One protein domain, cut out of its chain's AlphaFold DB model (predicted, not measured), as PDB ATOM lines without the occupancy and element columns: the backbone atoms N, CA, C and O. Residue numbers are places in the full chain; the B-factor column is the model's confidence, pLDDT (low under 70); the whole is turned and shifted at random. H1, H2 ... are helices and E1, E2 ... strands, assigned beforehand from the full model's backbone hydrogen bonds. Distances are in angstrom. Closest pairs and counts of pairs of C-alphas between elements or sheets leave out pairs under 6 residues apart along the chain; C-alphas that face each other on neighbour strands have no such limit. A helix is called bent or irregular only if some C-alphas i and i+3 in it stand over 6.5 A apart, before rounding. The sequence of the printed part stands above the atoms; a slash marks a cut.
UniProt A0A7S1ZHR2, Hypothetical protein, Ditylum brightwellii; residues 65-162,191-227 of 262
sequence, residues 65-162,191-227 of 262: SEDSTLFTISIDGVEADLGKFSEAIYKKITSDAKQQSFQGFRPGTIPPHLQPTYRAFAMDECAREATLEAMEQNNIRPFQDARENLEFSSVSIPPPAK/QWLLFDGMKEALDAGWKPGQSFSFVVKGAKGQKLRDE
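This is residues 65 to 162 and 191 to 227 of the 262 residues of the protein "Hypothetical protein" of Ditylum brightwellii (UniProt A0A7S1ZHR2). A strongly twisted sheet of five strands curls round residues 124 to 136 of the long helix H2, whose other end runs out beyond the sheet. H1 crosses H2 steeply, and the short H3 packs on E3 and H2. The printed part has 135 residues, with named elements in the order E1, H1, H2, E2, E3, E4, H3, E5, three helices and five strands, a mixed class. The branched sheet is antiparallel: E5 pairs with E1, E2 and E3, and E3 with E4. The whole is only just compact, close to loose, with a radius of gyration of the C-alphas of 16.8 A, and elongated, 55 by 35 by 22 A.

Begin at E1, residues 70 to 75, antiparallel to E5, residues 213 to 223; N 73 and O 216 are 2.9 A apart, within hydrogen-bond range. H1, residues 82 to 99, touches H2, residues 112 to 137, at a steep tilt of 48 degrees, opposite ways; the closest C-alphas are those of Tyr 90 and Ala 122, 5.3 A, and H2 touches with residues 118 to 126 alone. E2, residues 140 to 142, is the antiparallel neighbour of E5 over residues 221 to 223 of E5, after the bend of 78 degrees at residue 220; N 141 and O 222 are 2.9 A apart, within hydrogen-bond range. E3, residues 151 to 157, has E5 on one side, N 156 to O 213 being 2.8 A, and E4, residues 193 to 195, on the other, N 195 to O 155 being 2.8 A. H3, residues 198 to 203, is on the same face as H2 and touches its residues 119 to 124 alone, closest at C-alphas 202 and 120, 6.9 A. Every O i to N i+4 pair is within range in H1 and H3, and 20 of 22 in H2.

Find C-alpha 70 at (264.248, 232.292, 290.926), where E1 begins. H1 is 25.7 A long. H2 runs 38.3 A from C-alpha 112 at (245.500, 219.736, 323.309); it is only just irregular, C-alphas 113 and 116 being 6.7 A apart. E5, 23.9 A, ends at C-alpha 223, (274.076, 231.802, 292.024).

The C-alphas of Gly 104 and Glu 227 are farthest apart, 58.1 A. Residues 163 to 190 are not printed, and C-alphas 162 and 191 are 12.6 A apart across that cut. The link from H1 to H2 is long. Model confidence is under 70 at residues 162 and 227.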
ATOM      1  N   SER A  65     263.031 229.678 284.016       92.38
ATOM      2  CA  SER A  65     263.373 230.111 282.651       92.38
ATOM      3  C   SER A  65     263.200 231.617 282.456       92.38
ATOM      4  O   SER A  65     263.855 232.203 281.595       92.38
ATOM      5  N   GLU A  66     262.314 232.235 283.238       94.12
ATOM      6  CA  GLU A  66     261.979 233.657 283.124       94.12
ATOM      7  C   GLU A  66     262.889 234.546 283.983       94.12
ATOM      8  O   GLU A  66     263.244 235.649 283.563       94.12
ATOM      9  N   ASP A  67     263.314 234.065 285.156       94.69
ATOM     10  CA  ASP A  67     264.127 234.826 286.104       94.69
ATOM     11  C   ASP A  67     265.305 233.996 286.634       94.69
ATOM     12  O   ASP A  67     265.143 233.016 287.357       94.69
ATOM     13  N   SER A  68     266.523 234.454 286.329       93.88
ATOM     14  CA  SER A  68     267.777 233.833 286.784       93.88
ATOM     15  C   SER A  68     267.984 233.827 288.307       93.88
ATOM     16  O   SER A  68     268.899 233.161 288.795       93.88
ATOM     17  N   THR A  69     267.186 234.599 289.047       96.19
ATOM     18  CA  THR A  69     267.230 234.674 290.512       96.19
ATOM     19  C   THR A  69     266.197 233.780 291.188       96.19
ATOM     20  O   THR A  69     266.262 233.604 292.405       96.19
ATOM     21  N   LEU A  70     265.268 233.199 290.422       96.69
ATOM     22  CA  LEU A  70     264.248 232.292 290.926       96.69
ATOM     23  C   LEU A  70     264.638 230.841 290.669       96.69
ATOM     24  O   LEU A  70     265.095 230.458 289.592       96.69
ATOM     25  N   PHE A  71     264.422 230.016 291.685       97.38
ATOM     26  CA  PHE A  71     264.711 228.595 291.649       97.38
ATOM     27  C   PHE A  71     263.481 227.793 292.066       97.38
ATOM     28  O   PHE A  71     262.752 228.155 292.994       97.38
ATOM     29  N   THR A  72     263.279 226.670 291.383       97.31
ATOM     30  CA  THR A  72     262.374 225.605 291.809       97.31
ATOM     31  C   THR A  72     263.208 224.492 292.429       97.31
ATOM     32  O   THR A  72     264.119 223.957 291.790       97.31
ATOM     33  N   ILE A  73     262.909 224.164 293.684       97.38
ATOM     34  CA  ILE A  73     263.671 223.217 294.502       97.38
ATOM     35  C   ILE A  73     262.759 222.045 294.847       97.38
ATOM     36  O   ILE A  73     261.686 222.240 295.412       97.38
ATOM     37  N   SER A  74     263.181 220.828 294.519       97.62
ATOM     38  CA  SER A  74     262.485 219.592 294.884       97.62
ATOM     39  C   SER A  74     263.329 218.805 295.877       97.62
ATOM     40  O   SER A  74     264.488 218.500 295.587       97.62
ATOM     41  N   ILE A  75     262.735 218.471 297.024       97.19
ATOM     42  CA  ILE A  75     263.385 217.774 298.137       97.19
ATOM     43  C   ILE A  75     262.681 216.442 298.391       97.19
ATOM     44  O   ILE A  75     261.493 216.416 298.717       97.19
ATOM     45  N   ASP A  76     263.423 215.340 298.282       96.75
ATOM     46  CA  ASP A  76     262.998 214.013 298.726       96.75
ATOM     47  C   ASP A  76     263.235 213.851 300.232       96.75
ATOM     48  O   ASP A  76     264.369 213.752 300.707       96.75
ATOM     49  N   GLY A  77     262.149 213.781 301.001       94.44
ATOM     50  CA  GLY A  77     262.214 213.703 302.452       94.44
ATOM     51  C   GLY A  77     262.728 212.393 303.028       94.44
ATOM     52  O   GLY A  77     262.996 212.339 304.233       94.44
ATOM     53  N   VAL A  78     262.831 211.327 302.229       94.00
ATOM     54  CA  VAL A  78     263.459 210.076 302.675       94.00
ATOM     55  C   VAL A  78     264.971 210.230 302.633       94.00
ATOM     56  O   VAL A  78     265.638 209.987 303.638       94.00
ATOM     57  N   GLU A  79     265.507 210.682 301.499       93.31
ATOM     58  CA  GLU A  79     266.947 210.886 301.327       93.31
ATOM     59  C   GLU A  79     267.479 212.038 302.188       93.31
ATOM     60  O   GLU A  79     268.568 211.925 302.756       93.31
ATOM     61  N   ALA A  80     266.696 213.110 302.345       93.88
ATOM     62  CA  ALA A  80     267.033 214.266 303.175       93.88
ATOM     63  C   ALA A  80     266.762 214.065 304.685       93.88
ATOM     64  O   ALA A  80     267.006 214.971 305.474       93.88
ATOM     65  N   ASP A  81     266.243 212.905 305.109       94.06
ATOM     66  CA  ASP A  81     265.912 212.582 306.513       94.06
ATOM     67  C   ASP A  81     265.005 213.586 307.237       94.06
ATOM     68  O   ASP A  81     265.112 213.839 308.445       94.06
ATOM     69  N   LEU A  82     264.046 214.143 306.503       95.12
ATOM     70  CA  LEU A  82     263.134 215.148 307.048       95.12
ATOM     71  C   LEU A  82     262.240 214.591 308.162       95.12
ATOM     72  O   LEU A  82     261.724 215.344 308.991       95.12
ATOM     73  N   GLY A  83     262.083 213.265 308.234       95.12
ATOM     74  CA  GLY A  83     261.419 212.591 309.345       95.12
ATOM     75  C   GLY A  83     262.115 212.884 310.676       95.12
ATOM     76  O   GLY A  83     261.501 213.467 311.572       95.12
ATOM     77  N   LYS A  84     263.405 212.549 310.808       94.44
ATOM     78  CA  LYS A  84     264.149 212.803 312.054       94.44
ATOM     79  C   LYS A  84     264.330 214.293 312.318       94.44
ATOM     80  O   LYS A  84     264.214 214.717 313.470       94.44
ATOM     81  N   PHE A  85     264.567 215.084 311.272       95.06
ATOM     82  CA  PHE A  85     264.750 216.525 311.414       95.06
ATOM     83  C   PHE A  85     263.483 217.212 311.949       95.06
ATOM     84  O   PHE A  85     263.531 217.898 312.973       95.06
ATOM     85  N   SER A  86     262.316 216.925 311.362       96.56
ATOM     86  CA  SER A  86     261.035 217.447 311.861       96.56
ATOM     87  C   SER A  86     260.706 216.967 313.280       96.56
ATOM     88  O   SER A  86     260.133 217.719 314.073       96.56
ATOM     89  N   GLU A  87     261.082 215.735 313.646       96.81
ATOM     90  CA  GLU A  87     260.916 215.230 315.011       96.81
ATOM     91  C   GLU A  87     261.771 216.011 316.016       96.81
ATOM     92  O   GLU A  87     261.293 216.330 317.110       96.81
ATOM     93  N   ALA A  88     263.016 216.333 315.658       95.81
ATOM     94  CA  ALA A  88     263.916 217.125 316.490       95.81
ATOM     95  C   ALA A  88     263.371 218.543 316.713       95.81
ATOM     96  O   ALA A  88     263.244 218.962 317.870       95.81
ATOM     97  N   ILE A  89     262.944 219.228 315.645       96.62
ATOM     98  CA  ILE A  89     262.306 220.553 315.728       96.62
ATOM     99  C   ILE A  89     261.073 220.483 316.632       96.62
ATOM    100  O   ILE A  89     260.952 221.247 317.591       96.62
ATOM    101  N   TYR A  90     260.181 219.516 316.397       97.56
ATOM    102  CA  TYR A  90     258.967 219.362 317.194       97.56
ATOM    103  C   TYR A  90     259.265 219.099 318.679       97.56
ATOM    104  O   TYR A  90     258.630 219.678 319.564       97.56
ATOM    105  N   LYS A  91     260.246 218.246 318.994       96.94
ATOM    106  CA  LYS A  91     260.674 218.001 320.381       96.94
ATOM    107  C   LYS A  91     261.209 219.271 321.031       96.94
ATOM    108  O   LYS A  91     260.867 219.533 322.183       96.94
ATOM    109  N   LYS A  92     261.996 220.064 320.303       96.06
ATOM    110  CA  LYS A  92     262.560 221.315 320.810       96.06
ATOM    111  C   LYS A  92     261.468 222.335 321.124       96.06
ATOM    112  O   LYS A  92     261.333 222.729 322.281       96.06
ATOM    113  N   ILE A  93     260.620 222.667 320.150       96.56
ATOM    114  CA  ILE A  93     259.550 223.660 320.342       96.56
ATOM    115  C   ILE A  93     258.557 223.225 321.425       96.56
ATOM    116  O   ILE A  93     258.091 224.046 322.209       96.56
ATOM    117  N   THR A  94     258.250 221.927 321.522       96.19
ATOM    118  CA  THR A  94     257.335 221.431 322.558       96.19
ATOM    119  C   THR A  94     257.994 221.366 323.931       96.19
ATOM    120  O   THR A  94     257.308 221.549 324.932       96.19
ATOM    121  N   SER A  95     259.300 221.116 324.018       95.62
ATOM    122  CA  SER A  95     260.043 221.226 325.277       95.62
ATOM    123  C   SER A  95     260.017 222.663 325.791       95.62
ATOM    124  O   SER A  95     259.659 222.890 326.945       95.62
ATOM    125  N   ASP A  96     260.306 223.626 324.918       94.50
ATOM    126  CA  ASP A  96     260.313 225.047 325.266       94.50
ATOM    127  C   ASP A  96     258.897 225.525 325.639       94.50
ATOM    128  O   ASP A  96     258.698 226.170 326.668       94.50
ATOM    129  N   ALA A  97     257.872 225.095 324.896       94.69
ATOM    130  CA  ALA A  97     256.475 225.367 325.231       94.69
ATOM    131  C   ALA A  97     256.058 224.775 326.586       94.69
ATOM    132  O   ALA A  97     255.303 225.398 327.316       94.69
ATOM    133  N   LYS A  98     256.546 223.588 326.970       94.31
ATOM    134  CA  LYS A  98     256.231 222.983 328.281       94.31
ATOM    135  C   LYS A  98     256.835 223.744 329.458       94.31
ATOM    136  O   LYS A  98     256.303 223.638 330.565       94.31
ATOM    137  N   GLN A  99     257.940 224.455 329.234       94.00
ATOM    138  CA  GLN A  99     258.546 225.335 330.235       94.00
ATOM    139  C   GLN A  99     257.702 226.597 330.441       94.00
ATOM    140  O   GLN A  99     257.656 227.130 331.548       94.00
ATOM    141  N   GLN A 100     256.976 227.033 329.408       90.44
ATOM    142  CA  GLN A 100     255.964 228.074 329.526       90.44
ATOM    143  C   GLN A 100     254.736 227.483 330.234       90.44
ATOM    144  O   GLN A 100     254.051 226.593 329.736       90.44
ATOM    145  N   SER A 101     254.458 227.929 331.456       87.75
ATOM    146  CA  SER A 101     253.261 227.493 332.174       87.75
ATOM    147  C   SER A 101     252.007 228.083 331.519       87.75
ATOM    148  O   SER A 101     251.877 229.304 331.437       87.75
ATOM    149  N   PHE A 102     251.065 227.235 331.106       92.69
ATOM    150  CA  PHE A 102     249.786 227.663 330.531       92.69
ATOM    151  C   PHE A 102     248.718 227.799 331.623       92.69
ATOM    152  O   PHE A 102     248.550 226.904 332.455       92.69
ATOM    153  N   GLN A 103     247.963 228.900 331.613       93.44
ATOM    154  CA  GLN A 103     246.898 229.140 332.589       93.44
ATOM    155  C   GLN A 103     245.829 228.037 332.521       93.44
ATOM    156  O   GLN A 103     245.323 227.713 331.451       93.44
ATOM    157  N   GLY A 104     245.480 227.463 333.674       94.81
ATOM    158  CA  GLY A 104     244.477 226.396 333.771       94.81
ATOM    159  C   GLY A 104     244.981 224.999 333.390       94.81
ATOM    160  O   GLY A 104     244.219 224.039 333.481       94.81
ATOM    161  N   PHE A 105     246.256 224.854 333.020       95.31
ATOM    162  CA  PHE A 105     246.880 223.563 332.743       95.31
ATOM    163  C   PHE A 105     247.970 223.253 333.764       95.31
ATOM    164  O   PHE A 105     248.599 224.134 334.349       95.31
ATOM    165  N   ARG A 106     248.207 221.959 333.986       94.25
ATOM    166  CA  ARG A 106     249.289 221.511 334.861       94.25
ATOM    167  C   ARG A 106     250.642 221.902 334.242       94.25
ATOM    168  O   ARG A 106     250.819 221.666 333.044       94.25
ATOM    169  N   PRO A 107     251.610 222.416 335.028       94.88
ATOM    170  CA  PRO A 107     252.964 222.679 334.541       94.88
ATOM    171  C   PRO A 107     253.540 221.487 333.762       94.88
ATOM    172  O   PRO A 107     253.352 220.333 334.160       94.88
ATOM    173  N   GLY A 108     254.193 221.760 332.631       94.31
ATOM    174  CA  GLY A 108     254.712 220.732 331.721       94.31
ATOM    175  C   GLY A 108     253.682 220.104 330.771       94.31
ATOM    176  O   GLY A 108     254.013 219.148 330.067       94.31
ATOM    177  N   THR A 109     252.445 220.612 330.726       95.75
ATOM    178  CA  THR A 109     251.382 220.118 329.833       95.75
ATOM    179  C   THR A 109     251.055 221.147 328.758       95.75
ATOM    180  O   THR A 109     250.687 222.272 329.077       95.75
ATOM    181  N   ILE A 110     251.130 220.744 327.487       96.19
ATOM    182  CA  ILE A 110     250.683 221.572 326.360       96.19
ATOM    183  C   ILE A 110     249.173 221.368 326.163       96.19
ATOM    184  O   ILE A 110     248.743 220.214 326.032       96.19
ATOM    185  N   PRO A 111     248.371 222.446 326.096       96.19
ATOM    186  CA  PRO A 111     246.954 222.362 325.773       96.19
ATOM    187  C   PRO A 111     246.688 221.561 324.482       96.19
ATOM    188  O   PRO A 111     247.328 221.822 323.460       96.19
ATOM    189  N   PRO A 112     245.732 220.607 324.467       95.75
ATOM    190  CA  PRO A 112     245.500 219.736 323.309       95.75
ATOM    191  C   PRO A 112     245.203 220.474 321.998       95.75
ATOM    192  O   PRO A 112     245.615 220.021 320.934       95.75
ATOM    193  N   HIS A 113     244.535 221.627 322.071       95.69
ATOM    194  CA  HIS A 113     244.191 222.442 320.905       95.69
ATOM    195  C   HIS A 113     245.405 223.125 320.251       95.69
ATOM    196  O   HIS A 113     245.317 223.496 319.087       95.69
ATOM    197  N   LEU A 114     246.538 223.254 320.954       96.50
ATOM    198  CA  LEU A 114     247.779 223.821 320.405       96.50
ATOM    199  C   LEU A 114     248.672 222.768 319.738       96.50
ATOM    200  O   LEU A 114     249.564 223.107 318.966       96.50
ATOM    201  N   GLN A 115     248.451 221.476 320.003       95.06
ATOM    202  CA  GLN A 115     249.271 220.410 319.417       95.06
ATOM    203  C   GLN A 115     249.251 220.386 317.877       95.06
ATOM    204  O   GLN A 115     250.303 220.135 317.290       95.06
ATOM    205  N   PRO A 116     248.115 220.608 317.181       97.12
ATOM    206  CA  PRO A 116     248.117 220.762 315.726       97.12
ATOM    207  C   PRO A 116     248.987 221.935 315.260       97.12
ATOM    208  O   PRO A 116     249.753 221.765 314.319       97.12
ATOM    209  N   THR A 117     248.949 223.071 315.960       97.62
ATOM    210  CA  THR A 117     249.749 224.260 315.630       97.62
ATOM    211  C   THR A 117     251.246 223.980 315.711       97.62
ATOM    212  O   THR A 117     251.972 224.293 314.776       97.62
ATOM    213  N   TYR A 118     251.714 223.314 316.772       97.62
ATOM    214  CA  TYR A 118     253.128 222.930 316.877       97.62
ATOM    215  C   TYR A 118     253.548 221.924 315.800       97.62
ATOM    216  O   TYR A 118     254.685 221.958 315.343       97.62
ATOM    217  N   ARG A 119     252.646 221.029 315.376       97.44
ATOM    218  CA  ARG A 119     252.926 220.106 314.265       97.44
ATOM    219  C   ARG A 119     253.049 220.846 312.938       97.44
ATOM    220  O   ARG A 119     253.988 220.573 312.202       97.44
ATOM    221  N   ALA A 120     252.141 221.784 312.671       97.81
ATOM    222  CA  ALA A 120     252.187 222.617 311.475       97.81
ATOM    223  C   ALA A 120     253.472 223.450 311.425       97.81
ATOM    224  O   ALA A 120     254.172 223.436 310.421       97.81
ATOM    225  N   PHE A 121     253.822 224.080 312.549       97.69
ATOM    226  CA  PHE A 121     255.053 224.852 312.684       97.69
ATOM    227  C   PHE A 121     256.302 223.994 312.448       97.69
ATOM    228  O   PHE A 121     257.183 224.388 311.698       97.69
ATOM    229  N   ALA A 122     256.368 222.795 313.036       97.69
ATOM    230  CA  ALA A 122     257.510 221.904 312.834       97.69
ATOM    231  C   ALA A 122     257.670 221.453 311.373       97.69
ATOM    232  O   ALA A 122     258.795 221.250 310.931       97.69
ATOM    233  N   MET A 123     256.568 221.280 310.637       97.62
ATOM    234  CA  MET A 123     256.607 220.934 309.214       97.62
ATOM    235  C   MET A 123     257.099 222.106 308.357       97.62
ATOM    236  O   MET A 123     257.989 221.905 307.535       97.62
ATOM    237  N   ASP A 124     256.553 223.308 308.578       97.19
ATOM    238  CA  ASP A 124     256.928 224.524 307.839       97.19
ATOM    239  C   ASP A 124     258.398 224.887 308.078       97.19
ATOM    240  O   ASP A 124     259.157 225.020 307.122       97.19
ATOM    241  N   GLU A 125     258.843 224.925 309.338       96.88
ATOM    242  CA  GLU A 125     260.242 225.218 309.671       96.88
ATOM    243  C   GLU A 125     261.200 224.166 309.104       96.88
ATOM    244  O   GLU A 125     262.210 224.520 308.502       96.88
ATOM    245  N   CYS A 126     260.867 222.874 309.217       96.88
ATOM    246  CA  CYS A 126     261.662 221.796 308.618       96.88
ATOM    247  C   CYS A 126     261.855 222.014 307.111       96.88
ATOM    248  O   CYS A 126     262.967 221.899 306.597       96.88
ATOM    249  N   ALA A 127     260.778 222.361 306.407       97.12
ATOM    250  CA  ALA A 127     260.815 222.564 304.970       97.12
ATOM    251  C   ALA A 127     261.590 223.828 304.570       97.12
ATOM    252  O   ALA A 127     262.370 223.788 303.617       97.12
ATOM    253  N   ARG A 128     261.423 224.939 305.302       96.69
ATOM    254  CA  ARG A 128     262.172 226.181 305.047       96.69
ATOM    255  C   ARG A 128     263.669 225.986 305.257       96.69
ATOM    256  O   ARG A 128     264.439 226.341 304.371       96.69
ATOM    257  N   GLU A 129     264.071 225.383 306.374       95.81
ATOM    258  CA  GLU A 129     265.488 225.132 306.662       95.81
ATOM    259  C   GLU A 129     266.106 224.173 305.638       95.81
ATOM    260  O   GLU A 129     267.158 224.469 305.082       95.81
ATOM    261  N   ALA A 130     265.416 223.079 305.285       96.31
ATOM    262  CA  ALA A 130     265.895 222.159 304.250       96.31
ATOM    263  C   ALA A 130     266.056 222.841 302.879       96.31
ATOM    264  O   ALA A 130     266.968 222.516 302.122       96.31
ATOM    265  N   THR A 131     265.195 223.812 302.562       97.19
ATOM    266  CA  THR A 131     265.286 224.584 301.315       97.19
ATOM    267  C   THR A 131     266.500 225.508 301.310       97.19
ATOM    268  O   THR A 131     267.220 225.559 300.315       97.19
ATOM    269  N   LEU A 132     266.750 226.225 302.408       95.94
ATOM    270  CA  LEU A 132     267.903 227.123 302.523       95.94
ATOM    271  C   LEU A 132     269.222 226.346 302.496       95.94
ATOM    272  O   LEU A 132     270.140 226.732 301.777       95.94
ATOM    273  N   GLU A 133     269.270 225.209 303.186       94.75
ATOM    274  CA  GLU A 133     270.413 224.296 303.169       94.75
ATOM    275  C   GLU A 133     270.673 223.754 301.750       94.75
ATOM    276  O   GLU A 133     271.811 223.738 301.281       94.75
ATOM    277  N   ALA A 134     269.616 223.393 301.006       95.88
ATOM    278  CA  ALA A 134     269.746 222.988 299.604       95.88
ATOM    279  C   ALA A 134     270.365 224.102 298.744       95.88
ATOM    280  O   ALA A 134     271.219 223.829 297.896       95.88
ATOM    281  N   MET A 135     269.940 225.355 298.942       96.12
ATOM    282  CA  MET A 135     270.479 226.507 298.215       96.12
ATOM    283  C   MET A 135     271.963 226.716 298.522       96.12
ATOM    284  O   MET A 135     272.762 226.844 297.591       96.12
ATOM    285  N   GLU A 136     272.337 226.686 299.800       94.12
ATOM    286  CA  GLU A 136     273.716 226.880 300.246       94.12
ATOM    287  C   GLU A 136     274.652 225.807 299.674       94.12
ATOM    288  O   GLU A 136     275.666 226.141 299.059       94.12
ATOM    289  N   GLN A 137     274.255 224.531 299.733       93.06
ATOM    290  CA  GLN A 137     275.025 223.413 299.166       93.06
ATOM    291  C   GLN A 137     275.217 223.505 297.650       93.06
ATOM    292  O   GLN A 137     276.156 222.935 297.097       93.06
ATOM    293  N   ASN A 138     274.342 224.239 296.967       94.56
ATOM    294  CA  ASN A 138     274.420 224.472 295.532       94.56
ATOM    295  C   ASN A 138     275.084 225.809 295.184       94.56
ATOM    296  O   ASN A 138     274.913 226.285 294.059       94.56
ATOM    297  N   ASN A 139     275.840 226.429 296.095       95.06
ATOM    298  CA  ASN A 139     276.475 227.736 295.885       95.06
ATOM    299  C   ASN A 139     275.458 228.826 295.495       95.06
ATOM    300  O   ASN A 139     275.747 229.703 294.675       95.06
ATOM    301  N   ILE A 140     274.233 228.762 296.020       95.94
ATOM    302  CA  ILE A 140     273.208 229.787 295.819       95.94
ATOM    303  C   ILE A 140     273.062 230.542 297.129       95.94
ATOM    304  O   ILE A 140     272.633 229.990 298.137       95.94
ATOM    305  N   ARG A 141     273.388 231.832 297.111       96.50
ATOM    306  CA  ARG A 141     273.197 232.698 298.270       96.50
ATOM    307  C   ARG A 141     271.730 233.141 298.331       96.50
ATOM    308  O   ARG A 141     271.317 233.879 297.431       96.50
ATOM    309  N   PRO A 142     270.942 232.736 299.344       96.69
ATOM    310  CA  PRO A 142     269.561 233.188 299.472       96.69
ATOM    311  C   PRO A 142     269.504 234.698 299.738       96.69
ATOM    312  O   PRO A 142     270.391 235.271 300.379       96.69
ATOM    313  N   PHE A 143     268.460 235.358 299.238       96.81
ATOM    314  CA  PHE A 143     268.176 236.751 299.594       96.81
ATOM    315  C   PHE A 143     267.595 236.870 301.006       96.81
ATOM    316  O   PHE A 143     267.119 235.898 301.588       96.81
ATOM    317  N   GLN A 144     267.619 238.082 301.567       93.38
ATOM    318  CA  GLN A 144     267.141 238.334 302.930       93.38
ATOM    319  C   GLN A 144     265.648 238.007 303.099       93.38
ATOM    320  O   GLN A 144     265.235 237.533 304.152       93.38
ATOM    321  N   ASP A 145     264.855 238.238 302.053       93.38
ATOM    322  CA  ASP A 145     263.419 237.956 301.980       93.38
ATOM    323  C   ASP A 145     263.112 236.540 301.466       93.38
ATOM    324  O   ASP A 145     261.946 236.148 301.396       93.38
ATOM    325  N   ALA A 146     264.136 235.754 301.103       92.44
ATOM    326  CA  ALA A 146     263.943 234.426 300.527       92.44
ATOM    327  C   ALA A 146     263.200 233.507 301.494       92.44
ATOM    328  O   ALA A 146     262.339 232.753 301.060       92.44
ATOM    329  N   ARG A 147     263.473 233.621 302.804       93.44
ATOM    330  CA  ARG A 147     262.804 232.813 303.830       93.44
ATOM    331  C   ARG A 147     261.300 233.045 303.851       93.44
ATOM    332  O   ARG A 147     260.583 232.088 304.093       93.44
ATOM    333  N   GLU A 148     260.819 234.265 303.628       92.25
ATOM    334  CA  GLU A 148     259.396 234.616 303.760       92.25
ATOM    335  C   GLU A 148     258.595 234.276 302.495       92.25
ATOM    336  O   GLU A 148     257.436 233.879 302.589       92.25
ATOM    337  N   ASN A 149     259.240 234.346 301.327       91.44
ATOM    338  CA  ASN A 149     258.602 234.236 300.012       91.44
ATOM    339  C   ASN A 149     258.606 232.819 299.401       91.44
ATOM    340  O   ASN A 149     258.374 232.676 298.204       91.44
ATOM    341  N   LEU A 150     258.875 231.772 300.188       94.69
ATOM    342  CA  LEU A 150     258.823 230.386 299.700       94.69
ATOM    343  C   LEU A 150     257.374 229.911 299.533       94.69
ATOM    344  O   LEU A 150     256.603 229.913 300.496       94.69
ATOM    345  N   GLU A 151     257.030 229.445 298.331       95.75
ATOM    346  CA  GLU A 151     255.728 228.849 298.027       95.75
ATOM    347  C   GLU A 151     255.846 227.326 297.879       95.75
ATOM    348  O   GLU A 151     256.549 226.813 297.006       95.75
ATOM    349  N   PHE A 152     255.134 226.583 298.727       96.31
ATOM    350  CA  PHE A 152     255.112 225.119 298.716       96.31
ATOM    351  C   PHE A 152     253.918 224.625 297.897       96.31
ATOM    352  O   PHE A 152     252.780 224.827 298.310       96.31
ATOM    353  N   SER A 153     254.175 223.984 296.752       91.75
ATOM    354  CA  SER A 153     253.136 223.698 295.738       91.75
ATOM    355  C   SER A 153     252.833 222.215 295.512       91.75
ATOM    356  O   SER A 153     251.888 221.870 294.807       91.75
ATOM    357  N   SER A 154     253.644 221.309 296.054       94.88
ATOM    358  CA  SER A 154     253.397 219.866 295.976       94.88
ATOM    359  C   SER A 154     254.052 219.201 297.167       94.88
ATOM    360  O   SER A 154     255.272 219.248 297.288       94.88
ATOM    361  N   VAL A 155     253.257 218.611 298.055       96.88
ATOM    362  CA  VAL A 155     253.733 217.906 299.248       96.88
ATOM    363  C   VAL A 155     253.316 216.450 299.143       96.88
ATOM    364  O   VAL A 155     252.140 216.153 298.952       96.88
ATOM    365  N   SER A 156     254.263 215.529 299.289       96.75
ATOM    366  CA  SER A 156     253.993 214.099 299.310       96.75
ATOM    367  C   SER A 156     254.315 213.500 300.674       96.75
ATOM    368  O   SER A 156     255.338 213.802 301.287       96.75
ATOM    369  N   ILE A 157     253.432 212.635 301.173       94.94
ATOM    370  CA  ILE A 157     253.665 211.900 302.422       94.94
ATOM    371  C   ILE A 157     253.564 210.395 302.162       94.94
ATOM    372  O   ILE A 157     252.747 209.957 301.340       94.94
ATOM    373  N   PRO A 158     254.350 209.576 302.879       90.94
ATOM    374  CA  PRO A 158     254.232 208.137 302.782       90.94
ATOM    375  C   PRO A 158     252.868 207.720 303.340       90.94
ATOM    376  O   PRO A 158     252.366 208.350 304.285       90.94
ATOM    377  N   PRO A 159     252.254 206.658 302.795       83.81
ATOM    378  CA  PRO A 159     250.949 206.218 303.247       83.81
ATOM    379  C   PRO A 159     250.994 205.880 304.742       83.81
ATOM    380  O   PRO A 159     251.991 205.335 305.235       83.81
ATOM    381  N   PRO A 160     249.918 206.178 305.492       75.94
ATOM    382  CA  PRO A 160     249.873 205.874 306.909       75.94
ATOM    383  C   PRO A 160     250.084 204.373 307.081       75.94
ATOM    384  O   PRO A 160     249.310 203.573 306.549       75.94
ATOM    385  N   ALA A 161     251.130 203.989 307.823       71.62
ATOM    386  CA  ALA A 161     251.420 202.589 308.095       71.62
ATOM    387  C   ALA A 161     250.127 201.920 308.574       71.62
ATOM    388  O   ALA A 161     249.580 202.311 309.615       71.62
ATOM    389  N   LYS A 162     249.598 200.971 307.780       66.44
ATOM    390  CA  LYS A 162     248.367 200.240 308.099       66.44
ATOM    391  C   LYS A 162     248.564 199.717 309.511       66.44
ATOM    392  O   LYS A 162     249.400 198.840 309.717       66.44
ATOM    393  N   GLN A 191     251.811 203.651 297.555       86.19
ATOM    394  CA  GLN A 191     251.518 204.834 296.761       86.19
ATOM    395  C   GLN A 191     251.631 206.068 297.661       86.19
ATOM    396  O   GLN A 191     250.906 206.206 298.652       86.19
ATOM    397  N   TRP A 192     252.575 206.945 297.330       91.94
ATOM    398  CA  TRP A 192     252.743 208.230 297.995       91.94
ATOM    399  C   TRP A 192     251.503 209.091 297.764       91.94
ATOM    400  O   TRP A 192     251.014 209.206 296.639       91.94
ATOM    401  N   LEU A 193     250.983 209.678 298.840       94.00
ATOM    402  CA  LEU A 193     249.838 210.580 298.769       94.00
ATOM    403  C   LEU A 193     250.355 211.981 298.449       94.00
ATOM    404  O   LEU A 193     251.232 212.467 299.160       94.00
ATOM    405  N   LEU A 194     249.824 212.592 297.393       96.31
ATOM    406  CA  LEU A 194     250.182 213.929 296.917       96.31
ATOM    407  C   LEU A 194     249.126 214.944 297.364       96.31
ATOM    408  O   LEU A 194     247.931 214.655 297.304       96.31
ATOM    409  N   PHE A 195     249.582 216.117 297.786       96.88
ATOM    410  CA  PHE A 195     248.770 217.228 298.273       96.88
ATOM    411  C   PHE A 195     249.268 218.545 297.684       96.88
ATOM    412  O   PHE A 195     250.467 218.687 297.427       96.88
ATOM    413  N   ASP A 196     248.375 219.524 297.543       96.00
ATOM    414  CA  ASP A 196     248.716 220.824 296.950       96.00
ATOM    415  C   ASP A 196     249.445 221.733 297.953       96.00
ATOM    416  O   ASP A 196     250.192 222.630 297.568       96.00
ATOM    417  N   GLY A 197     249.296 221.476 299.257       95.00
ATOM    418  CA  GLY A 197     249.969 222.251 300.297       95.00
ATOM    419  C   GLY A 197     250.151 221.522 301.626       95.00
ATOM    420  O   GLY A 197     249.565 220.471 301.898       95.00
ATOM    421  N   MET A 198     250.950 222.121 302.515       96.31
ATOM    422  CA  MET A 198     251.275 221.536 303.826       96.31
ATOM    423  C   MET A 198     250.051 221.340 304.724       96.31
ATOM    424  O   MET A 198     249.993 220.389 305.501       96.31
ATOM    425  N   LYS A 199     249.053 222.224 304.617       96.44
ATOM    426  CA  LYS A 199     247.820 222.129 305.408       96.44
ATOM    427  C   LYS A 199     247.060 220.834 305.115       96.44
ATOM    428  O   LYS A 199     246.648 220.149 306.044       96.44
ATOM    429  N   GLU A 200     246.936 220.473 303.844       96.44
ATOM    430  CA  GLU A 200     246.243 219.254 303.426       96.44
ATOM    431  C   GLU A 200     246.991 217.997 303.880       96.44
ATOM    432  O   GLU A 200     246.373 217.051 304.367       96.44
ATOM    433  N   ALA A 201     248.326 218.014 303.826       96.00
ATOM    434  CA  ALA A 201     249.153 216.931 304.355       96.00
ATOM    435  C   ALA A 201     248.979 216.749 305.881       96.00
ATOM    436  O   ALA A 201     248.936 215.622 306.387       96.00
ATOM    437  N   LEU A 202     248.837 217.848 306.630       95.69
ATOM    438  CA  LEU A 202     248.548 217.819 308.069       95.69
ATOM    439  C   LEU A 202     247.148 217.266 308.361       95.69
ATOM    440  O   LEU A 202     246.997 216.443 309.271       95.69
ATOM    441  N   ASP A 203     246.149 217.667 307.573       95.50
ATOM    442  CA  ASP A 203     244.771 217.172 307.671       95.50
ATOM    443  C   ASP A 203     244.678 215.679 307.303       95.50
ATOM    444  O   ASP A 203     243.943 214.920 307.941       95.50
ATOM    445  N   ALA A 204     245.516 215.216 306.369       94.06
ATOM    446  CA  ALA A 204     245.707 213.803 306.037       94.06
ATOM    447  C   ALA A 204     246.410 212.993 307.146       94.06
ATOM    448  O   ALA A 204     246.511 211.764 307.072       94.06
ATOM    449  N   GLY A 205     246.853 213.656 308.216       93.62
ATOM    450  CA  GLY A 205     247.352 213.016 309.424       93.62
ATOM    451  C   GLY A 205     248.862 212.831 309.472       93.62
ATOM    452  O   GLY A 205     249.315 211.971 310.238       93.62
ATOM    453  N   TRP A 206     249.628 213.629 308.719       95.75
ATOM    454  CA  TRP A 206     251.082 213.705 308.871       95.75
ATOM    455  C   TRP A 206     251.481 213.999 310.328       95.75
ATOM    456  O   TRP A 206     250.771 214.675 311.093       95.75
ATOM    457  N   LYS A 207     252.626 213.451 310.747       96.06
ATOM    458  CA  LYS A 207     253.169 213.620 312.098       96.06
ATOM    459  C   LYS A 207     254.672 213.888 312.060       96.06
ATOM    460  O   LYS A 207     255.357 213.263 311.258       96.06
ATOM    461  N   PRO A 208     255.201 214.692 313.000       97.12
ATOM    462  CA  PRO A 208     256.643 214.808 313.200       97.12
ATOM    463  C   PRO A 208     257.281 213.426 313.385       97.12
ATOM    464  O   PRO A 208     256.720 212.586 314.096       97.12
ATOM    465  N   GLY A 209     258.423 213.188 312.739       95.25
ATOM    466  CA  GLY A 209     259.027 211.853 312.642       95.25
ATOM    467  C   GLY A 209     258.672 211.094 311.362       95.25
ATOM    468  O   GLY A 209     259.336 210.113 311.038       95.25
ATOM    469  N   GLN A 210     257.652 211.526 310.617       95.25
ATOM    470  CA  GLN A 210     257.295 210.960 309.319       95.25
ATOM    471  C   GLN A 210     257.960 211.775 308.204       95.25
ATOM    472  O   GLN A 210     257.770 212.988 308.130       95.25
ATOM    473  N   SER A 211     258.723 211.117 307.327       95.56
ATOM    474  CA  SER A 211     259.284 211.762 306.133       95.56
ATOM    475  C   SER A 211     258.178 212.321 305.241       95.56
ATOM    476  O   SER A 211     257.065 211.796 305.221       95.56
ATOM    477  N   PHE A 212     258.478 213.388 304.513       97.19
ATOM    478  CA  PHE A 212     257.601 213.989 303.514       97.19
ATOM    479  C   PHE A 212     258.471 214.674 302.467       97.19
ATOM    480  O   PHE A 212     259.472 215.279 302.832       97.19
ATOM    481  N   SER A 213     258.110 214.577 301.195       97.44
ATOM    482  CA  SER A 213     258.844 215.230 300.109       97.44
ATOM    483  C   SER A 213     258.054 216.443 299.641       97.44
ATOM    484  O   SER A 213     256.830 216.482 299.792       97.44
ATOM    485  N   PHE A 214     258.725 217.462 299.118       98.06
ATOM    486  CA  PHE A 214     258.024 218.657 298.660       98.06
ATOM    487  C   PHE A 214     258.751 219.407 297.550       98.06
ATOM    488  O   PHE A 214     259.958 219.264 297.360       98.06
ATOM    489  N   VAL A 215     257.986 220.235 296.837       97.75
ATOM    490  CA  VAL A 215     258.485 221.161 295.818       97.75
ATOM    491  C   VAL A 215     258.210 222.599 296.240       97.75
ATOM    492  O   VAL A 215     257.063 222.978 296.509       97.75
ATOM    493  N   VAL A 216     259.272 223.397 296.254       97.38
ATOM    494  CA  VAL A 216     259.252 224.837 296.506       97.38
ATOM    495  C   VAL A 216     259.422 225.583 295.200       97.38
ATOM    496  O   VAL A 216     260.322 225.277 294.418       97.38
ATOM    497  N   LYS A 217     258.574 226.580 294.986       95.88
ATOM    498  CA  LYS A 217     258.662 227.520 293.870       95.88
ATOM    499  C   LYS A 217     258.999 228.912 294.390       95.88
ATOM    500  O   LYS A 217     258.742 229.234 295.551       95.88
ATOM    501  N   GLY A 218     259.589 229.724 293.516       94.06
ATOM    502  CA  GLY A 218     259.900 231.120 293.814       94.06
ATOM    503  C   GLY A 218     261.028 231.312 294.832       94.06
ATOM    504  O   GLY A 218     261.116 232.375 295.444       94.06
ATOM    505  N   ALA A 219     261.897 230.313 295.032       96.88
ATOM    506  CA  ALA A 219     263.037 230.459 295.929       96.88
ATOM    507  C   ALA A 219     264.030 231.468 295.333       96.88
ATOM    508  O   ALA A 219     264.628 231.212 294.289       96.88
ATOM    509  N   LYS A 220     264.177 232.626 295.981       96.94
ATOM    510  CA  LYS A 220     265.009 233.736 295.500       96.94
ATOM    511  C   LYS A 220     266.452 233.625 295.976       96.94
ATOM    512  O   LYS A 220     266.712 233.604 297.181       96.94
ATOM    513  N   GLY A 221     267.405 233.657 295.054       96.69
ATOM    514  CA  GLY A 221     268.819 233.693 295.407       96.69
ATOM    515  C   GLY A 221     269.733 234.142 294.277       96.69
ATOM    516  O   GLY A 221     269.326 234.324 293.133       96.69
ATOM    517  N   GLN A 222     271.008 234.310 294.610       96.38
ATOM    518  CA  GLN A 222     272.065 234.614 293.653       96.38
ATOM    519  C   GLN A 222     273.003 233.418 293.534       96.38
ATOM    520  O   GLN A 222     273.677 233.050 294.499       96.38
ATOM    521  N   LYS A 223     273.082 232.833 292.332       94.56
ATOM    522  CA  LYS A 223     274.076 231.802 292.024       94.56
ATOM    523  C   LYS A 223     275.473 232.421 292.091       94.56
ATOM    524  O   LYS A 223     275.797 233.333 291.325       94.56
ATOM    525  N   LEU A 224     276.290 231.940 293.018       92.19
ATOM    526  CA  LEU A 224     277.695 232.305 293.103       92.19
ATOM    527  C   LEU A 224     278.447 231.568 291.993       92.19
ATOM    528  O   LEU A 224     278.161 230.411 291.685       92.19
ATOM    529  N   ARG A 225     279.388 232.261 291.350       85.50
ATOM    530  CA  ARG A 225     280.306 231.609 290.414       85.50
ATOM    531  C   ARG A 225     281.270 230.756 291.220       85.50
ATOM    532  O   ARG A 225     281.765 231.226 292.241       85.50
ATOM    533  N   ASP A 226     281.549 229.548 290.742       80.38
ATOM    534  CA  ASP A 226     282.534 228.677 291.378       80.38
ATOM    535  C   ASP A 226     283.859 229.437 291.500       80.38
ATOM    536  O   ASP A 226     284.321 230.048 290.529       80.38
ATOM    537  N   GLU A 227     284.456 229.435 292.693       65.62
ATOM    538  CA  GLU A 227     285.642 230.243 293.018       65.62
ATOM    539  C   GLU A 227     286.830 229.957 292.080       65.62
ATOM    540  O   GLU A 227     287.663 230.827 291.839       65.62
TER     541      GLU A 227